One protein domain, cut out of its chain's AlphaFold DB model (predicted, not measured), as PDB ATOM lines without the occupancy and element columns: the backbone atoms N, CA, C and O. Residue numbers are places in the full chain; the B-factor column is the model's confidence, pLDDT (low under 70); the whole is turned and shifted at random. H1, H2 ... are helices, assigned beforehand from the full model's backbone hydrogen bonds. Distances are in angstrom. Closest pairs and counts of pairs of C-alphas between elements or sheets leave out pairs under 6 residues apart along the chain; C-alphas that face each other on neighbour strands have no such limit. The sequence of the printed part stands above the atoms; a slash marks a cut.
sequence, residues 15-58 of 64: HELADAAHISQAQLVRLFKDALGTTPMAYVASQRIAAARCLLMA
ATOM      1  N   HIS A  15       0.782 -25.020 -40.726       79.00
ATOM      2  CA  HIS A  15       0.797 -26.283 -41.450       79.00
ATOM      3  C   HIS A  15       1.844 -26.296 -42.569       79.00
ATOM      4  O   HIS A  15       2.626 -27.238 -42.648       79.00
ATOM      5  N   GLU A  16       1.917 -25.248 -43.390       80.38
ATOM      6  CA  GLU A  16       2.869 -25.173 -44.508       80.38
ATOM      7  C   GLU A  16       4.320 -25.129 -44.023       80.38
ATOM      8  O   GLU A  16       5.212 -25.717 -44.631       80.38
ATOM      9  N   LEU A  17       4.568 -24.457 -42.896       78.75
ATOM     10  CA  LEU A  17       5.897 -24.416 -42.281       78.75
ATOM     11  C   LEU A  17       6.319 -25.780 -41.731       78.75
ATOM     12  O   LEU A  17       7.501 -26.119 -41.764       78.75
ATOM     13  N   ALA A  18       5.363 -26.534 -41.197       84.62
ATOM     14  CA  ALA A  18       5.590 -27.870 -40.671       84.62
ATOM     15  C   ALA A  18       5.847 -28.865 -41.816       84.62
ATOM     16  O   ALA A  18       6.823 -29.615 -41.766       84.62
ATOM     17  N   ASP A  19       5.046 -28.784 -42.882       85.25
ATOM     18  CA  ASP A  19       5.180 -29.589 -44.098       85.25
ATOM     19  C   ASP A  19       6.522 -29.346 -44.807       85.25
ATOM     20  O   ASP A  19       7.279 -30.287 -45.036       85.25
ATOM     21  N   ALA A  20       6.901 -28.080 -45.017       82.19
ATOM     22  CA  ALA A  20       8.182 -27.712 -45.627       82.19
ATOM     23  C   ALA A  20       9.406 -28.149 -44.799       82.19
ATOM     24  O   ALA A  20      10.510 -28.282 -45.329       82.19
ATOM     25  N   ALA A  21       9.231 -28.332 -43.489       82.62
ATOM     26  CA  ALA A  21      10.258 -28.843 -42.589       82.62
ATOM     27  C   ALA A  21      10.152 -30.363 -42.357       82.62
ATOM     28  O   ALA A  21      10.971 -30.907 -41.618       82.62
ATOM     29  N   HIS A  22       9.174 -31.037 -42.975       88.12
ATOM     30  CA  HIS A  22       8.856 -32.456 -42.805       88.12
ATOM     31  C   HIS A  22       8.708 -32.889 -41.336       88.12
ATOM     32  O   HIS A  22       9.120 -33.980 -40.942       88.12
ATOM     33  N   ILE A  23       8.116 -32.027 -40.506       88.81
ATOM     34  CA  ILE A  23       7.863 -32.296 -39.085       88.81
ATOM     35  C   ILE A  23       6.427 -31.945 -38.717       88.81
ATOM     36  O   ILE A  23       5.752 -31.196 -39.412       88.81
ATOM     37  N   SER A  24       5.944 -32.455 -37.586       90.44
ATOM     38  CA  SER A  24       4.636 -32.039 -37.077       90.44
ATOM     39  C   SER A  24       4.648 -30.581 -36.597       90.44
ATOM     40  O   SER A  24       5.668 -30.064 -36.131       90.44
ATOM     41  N   GLN A  25       3.481 -29.930 -36.609       88.00
ATOM     42  CA  GLN A  25       3.318 -28.569 -36.078       88.00
ATOM     43  C   GLN A  25       3.759 -28.459 -34.608       88.00
ATOM     44  O   GLN A  25       4.382 -27.476 -34.212       88.00
ATOM     45  N   ALA A  26       3.492 -29.488 -33.797       90.25
ATOM     46  CA  ALA A  26       3.909 -29.526 -32.396       90.25
ATOM     47  C   ALA A  26       5.441 -29.561 -32.246       90.25
ATOM     48  O   ALA A  26       5.998 -28.832 -31.421       90.25
ATOM     49  N   GLN A  27       6.128 -30.361 -33.070       89.88
ATOM     50  CA  GLN A  27       7.592 -30.393 -33.112       89.88
ATOM     51  C   GLN A  27       8.165 -29.065 -33.599       89.88
ATOM     52  O   GLN A  27       9.131 -28.581 -33.017       89.88
ATOM     53  N   LEU A  28       7.548 -28.440 -34.602       89.12
ATOM     54  CA  LEU A  28       7.960 -27.131 -35.099       89.12
ATOM     55  C   LEU A  28       7.874 -26.067 -33.996       89.12
ATOM     56  O   LEU A  28       8.837 -25.339 -33.765       89.12
ATOM     57  N   VAL A  29       6.754 -26.003 -33.268       89.81
ATOM     58  CA  VAL A  29       6.585 -25.066 -32.144       89.81
ATOM     59  C   VAL A  29       7.625 -25.317 -31.055       89.81
ATOM     60  O   VAL A  29       8.194 -24.360 -30.528       89.81
ATOM     61  N   ARG A  30       7.891 -26.582 -30.721       91.81
ATOM     62  CA  ARG A  30       8.893 -26.938 -29.715       91.81
ATOM     63  C   ARG A  30      10.302 -26.542 -30.148       91.81
ATOM     64  O   ARG A  30      10.992 -25.878 -29.389       91.81
ATOM     65  N   LEU A  31      10.683 -26.864 -31.380       90.19
ATOM     66  CA  LEU A  31      11.990 -26.530 -31.939       90.19
ATOM     67  C   LEU A  31      12.226 -25.015 -31.954       90.19
ATOM     68  O   LEU A  31      13.318 -24.555 -31.648       90.19
ATOM     69  N   PHE A  32      11.193 -24.232 -32.270       90.38
ATOM     70  CA  PHE A  32      11.263 -22.773 -32.230       90.38
ATOM     71  C   PHE A  32      11.432 -22.227 -30.813       90.38
ATOM     72  O   PHE A  32      12.247 -21.329 -30.602       90.38
ATOM     73  N   LYS A  33      10.711 -22.779 -29.836       90.06
ATOM     74  CA  LYS A  33      10.893 -22.391 -28.434       90.06
ATOM     75  C   LYS A  33      12.296 -22.735 -27.938       90.06
ATOM     76  O   LYS A  33      12.928 -21.877 -27.335       90.06
ATOM     77  N   ASP A  34      12.796 -23.927 -28.252       92.31
ATOM     78  CA  ASP A  34      14.105 -24.391 -27.783       92.31
ATOM     79  C   ASP A  34      15.268 -23.659 -28.478       92.31
ATOM     80  O   ASP A  34      16.256 -23.323 -27.832       92.31
ATOM     81  N   ALA A  35      15.161 -23.372 -29.781       90.25
ATOM     82  CA  ALA A  35      16.244 -22.753 -30.552       90.25
ATOM     83  C   ALA A  35      16.210 -21.215 -30.572       90.25
ATOM     84  O   ALA A  35      17.257 -20.580 -30.682       90.25
ATOM     85  N   LEU A  36      15.019 -20.608 -30.537       87.06
ATOM     86  CA  LEU A  36      14.812 -19.168 -30.762       87.06
ATOM     87  C   LEU A  36      14.049 -18.486 -29.617       87.06
ATOM     88  O   LEU A  36      13.859 -17.272 -29.658       87.06
ATOM     89  N   GLY A  37      13.569 -19.234 -28.617       92.81
ATOM     90  CA  GLY A  37      12.812 -18.685 -27.489       92.81
ATOM     91  C   GLY A  37      11.434 -18.122 -27.858       92.81
ATOM     92  O   GLY A  37      10.813 -17.445 -27.044       92.81
ATOM     93  N   THR A  38      10.940 -18.369 -29.074       90.12
ATOM     94  CA  THR A  38       9.688 -17.789 -29.586       90.12
ATOM     95  C   THR A  38       8.850 -18.827 -30.331       90.12
ATOM     96  O   THR A  38       9.255 -19.977 -30.459       90.12
ATOM     97  N   THR A  39       7.653 -18.464 -30.795       87.81
ATOM     98  CA  THR A  39       6.816 -19.345 -31.625       87.81
ATOM     99  C   THR A  39       7.065 -19.095 -33.117       87.81
ATOM    100  O   THR A  39       7.433 -17.979 -33.499       87.81
ATOM    101  N   PRO A  40       6.820 -20.090 -33.992       84.69
ATOM    102  CA  PRO A  40       6.992 -19.927 -35.437       84.69
ATOM    103  C   PRO A  40       6.203 -18.733 -35.991       84.69
ATOM    104  O   PRO A  40       6.742 -17.920 -36.736       84.69
ATOM    105  N   MET A  41       4.950 -18.570 -35.555       85.12
ATOM    106  CA  MET A  41       4.082 -17.476 -36.004       85.12
ATOM    107  C   MET A  41       4.572 -16.095 -35.558       85.12
ATOM    108  O   MET A  41       4.516 -15.146 -36.341       85.12
ATOM    109  N   ALA A  42       5.085 -15.972 -34.331       86.56
ATOM    110  CA  ALA A  42       5.659 -14.717 -33.853       86.56
ATOM    111  C   ALA A  42       6.910 -14.340 -34.663       86.56
ATOM    112  O   ALA A  42       7.054 -13.192 -35.081       86.56
ATOM    113  N   TYR A  43       7.764 -15.321 -34.967       85.69
ATOM    114  CA  TYR A  43       8.936 -15.120 -35.817       85.69
ATOM    115  C   TYR A  43       8.558 -14.685 -37.243       85.69
ATOM    116  O   TYR A  43       9.146 -13.744 -37.778       85.69
ATOM    117  N   VAL A  44       7.540 -15.311 -37.846       82.25
ATOM    118  CA  VAL A  44       7.015 -14.914 -39.165       82.25
ATOM    119  C   VAL A  44       6.492 -13.478 -39.141       82.25
ATOM    120  O   VAL A  44       6.802 -12.704 -40.045       82.25
ATOM    121  N   ALA A  45       5.746 -13.085 -38.106       83.81
ATOM    122  CA  ALA A  45       5.258 -11.713 -37.966       83.81
ATOM    123  C   ALA A  45       6.413 -10.697 -37.886       83.81
ATOM    124  O   ALA A  45       6.388  -9.680 -38.582       83.81
ATOM    125  N   SER A  46       7.459 -10.992 -37.110       83.56
ATOM    126  CA  SER A  46       8.665 -10.158 -37.052       83.56
ATOM    127  C   SER A  46       9.361 -10.060 -38.411       83.56
ATOM    128  O   SER A  46       9.735  -8.962 -38.825       83.56
ATOM    129  N   GLN A  47       9.470 -11.172 -39.145       82.88
ATOM    130  CA  GLN A  47      10.043 -11.176 -40.492       82.88
ATOM    131  C   GLN A  47       9.212 -10.371 -41.495       82.88
ATOM    132  O   GLN A  47       9.784  -9.658 -42.315       82.88
ATOM    133  N   ARG A  48       7.877 -10.421 -41.411       80.38
ATOM    134  CA  ARG A  48       6.984  -9.599 -42.243       80.38
ATOM    135  C   ARG A  48       7.217  -8.112 -42.017       80.38
ATOM    136  O   ARG A  48       7.315  -7.354 -42.978       80.38
ATOM    137  N   ILE A  49       7.342  -7.696 -40.758       82.94
ATOM    138  CA  ILE A  49       7.628  -6.300 -40.408       82.94
ATOM    139  C   ILE A  49       9.012  -5.894 -40.922       82.94
ATOM    140  O   ILE A  49       9.152  -4.816 -41.494       82.94
ATOM    141  N   ALA A  50      10.026  -6.745 -40.750       82.38
ATOM    142  CA  ALA A  50      11.374  -6.484 -41.250       82.38
ATOM    143  C   ALA A  50      11.403  -6.352 -42.784       82.38
ATOM    144  O   ALA A  50      11.994  -5.409 -43.307       82.38
ATOM    145  N   ALA A  51      10.703  -7.236 -43.500       78.12
ATOM    146  CA  ALA A  51      10.579  -7.185 -44.953       78.12
ATOM    147  C   ALA A  51       9.842  -5.921 -45.423       78.12
ATOM    148  O   ALA A  51      10.335  -5.220 -46.302       78.12
ATOM    149  N   ALA A  52       8.712  -5.572 -44.799       78.62
ATOM    150  CA  ALA A  52       7.974  -4.349 -45.116       78.62
ATOM    151  C   ALA A  52       8.815  -3.088 -44.861       78.62
ATOM    152  O   ALA A  52       8.824  -2.177 -45.683       78.62
ATOM    153  N   ARG A  53       9.575  -3.047 -43.759       81.75
ATOM    154  CA  ARG A  53      10.524  -1.957 -43.480       81.75
ATOM    155  C   ARG A  53      11.597  -1.859 -44.559       81.75
ATOM    156  O   ARG A  53      11.876  -0.756 -45.011       81.75
ATOM    157  N   CYS A  54      12.150  -2.989 -44.994       79.00
ATOM    158  CA  CYS A  54      13.124  -3.022 -46.081       79.00
ATOM    159  C   CYS A  54      12.528  -2.468 -47.385       79.00
ATOM    160  O   CYS A  54      13.162  -1.652 -48.037       79.00
ATOM    161  N   LEU A  55      11.279  -2.817 -47.716       75.81
ATOM    162  CA  LEU A  55      10.581  -2.291 -48.896       75.81
ATOM    163  C   LEU A  55      10.283  -0.787 -48.815       75.81
ATOM    164  O   LEU A  55      10.290  -0.117 -49.839       75.81
ATOM    165  N   LEU A  56      10.023  -0.251 -47.619       78.06
ATOM    166  CA  LEU A  56       9.825   1.191 -47.416       78.06
ATOM    167  C   LEU A  56      11.140   1.983 -47.443       78.06
ATOM    168  O   LEU A  56      11.131   3.171 -47.753       78.06
ATOM    169  N   MET A  57      12.254   1.346 -47.076       73.69
ATOM    170  CA  MET A  57      13.593   1.945 -47.082       73.69
ATOM    171  C   MET A  57      14.317   1.759 -48.418       73.69
ATOM    172  O   MET A  57      15.216   2.534 -48.738       73.69
ATOM    173  N   ALA A  58      13.934   0.753 -49.204       59.72
ATOM    174  CA  ALA A  58      14.372   0.616 -50.578       59.72
ATOM    175  C   ALA A  58      13.761   1.768 -51.395       59.72
ATOM    176  O   ALA A  58      12.545   1.975 -51.334       59.72
TER     177      ALA A  58
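What this domain is: This is residues 15 to 58 of the 64 residues of the protein "HTH araC/xylS-type domain-containing protein" of Acidihalobacter ferrooxydans (UniProt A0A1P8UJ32). A long helical arm sticks out from a small head: the arm is residues 44 to 58, of which 44 to 57 belong to H3, and in the head the short helix H1 and the helix H2 make a corner, about perpendicular to each other. The start of H3, at Pro 40, meets H2 near Phe 32. The printed part has 44 residues with three named helices, in the order H1, H2, H3, and no named strand; its class is all helix. It is loose, with a radius of gyration of the C-alphas of 12.5 A, and flat, spanning 36 by 21 by 11 A.

How they stand to each other: H1, residues 15 to 20, touches H2, residues 25 to 36, and H2 touches it with residues 25 to 28 alone. Their closest C-alphas, those of Ala 18 and Gln 25, are 5.2 A apart. Their lines are only just about perpendicular, at 72 degrees. H2 only just touches H3, residues 40 to 57, with 3 pairs of C-alphas within 8 A. Residues 28 to 32 of H2 and residue 40 of H3 alone make it; the closest C-alphas, those of Phe 32 and Pro 40, are 6.1 A apart. H2 and H3 run the same way at a steep tilt of 63 degrees. H1 and H3 are only just apart, with closest C-alphas at 8.3 A. In H1, H2 and H3 every O i to N i+4 pair is within hydrogen-bond range.

Where its parts are: H1 begins at C-alpha 15 (0.797, -26.283, -41.450) and is 8.6 A long from first to last C-alpha. H2 begins at C-alpha 25 (3.318, -28.569, -36.078) and is 15.8 A long. H3 is 25.6 A long and ends at C-alpha 57 (13.593, 1.945, -47.082).

The domain as a whole: The two C-alphas farthest apart, those of Ala 26 and Ala 58, are 36.7 A apart. The printed part has no cut, and both links are tight. The mean pLDDT of the printed part is 84.4; residue 58 is under 70.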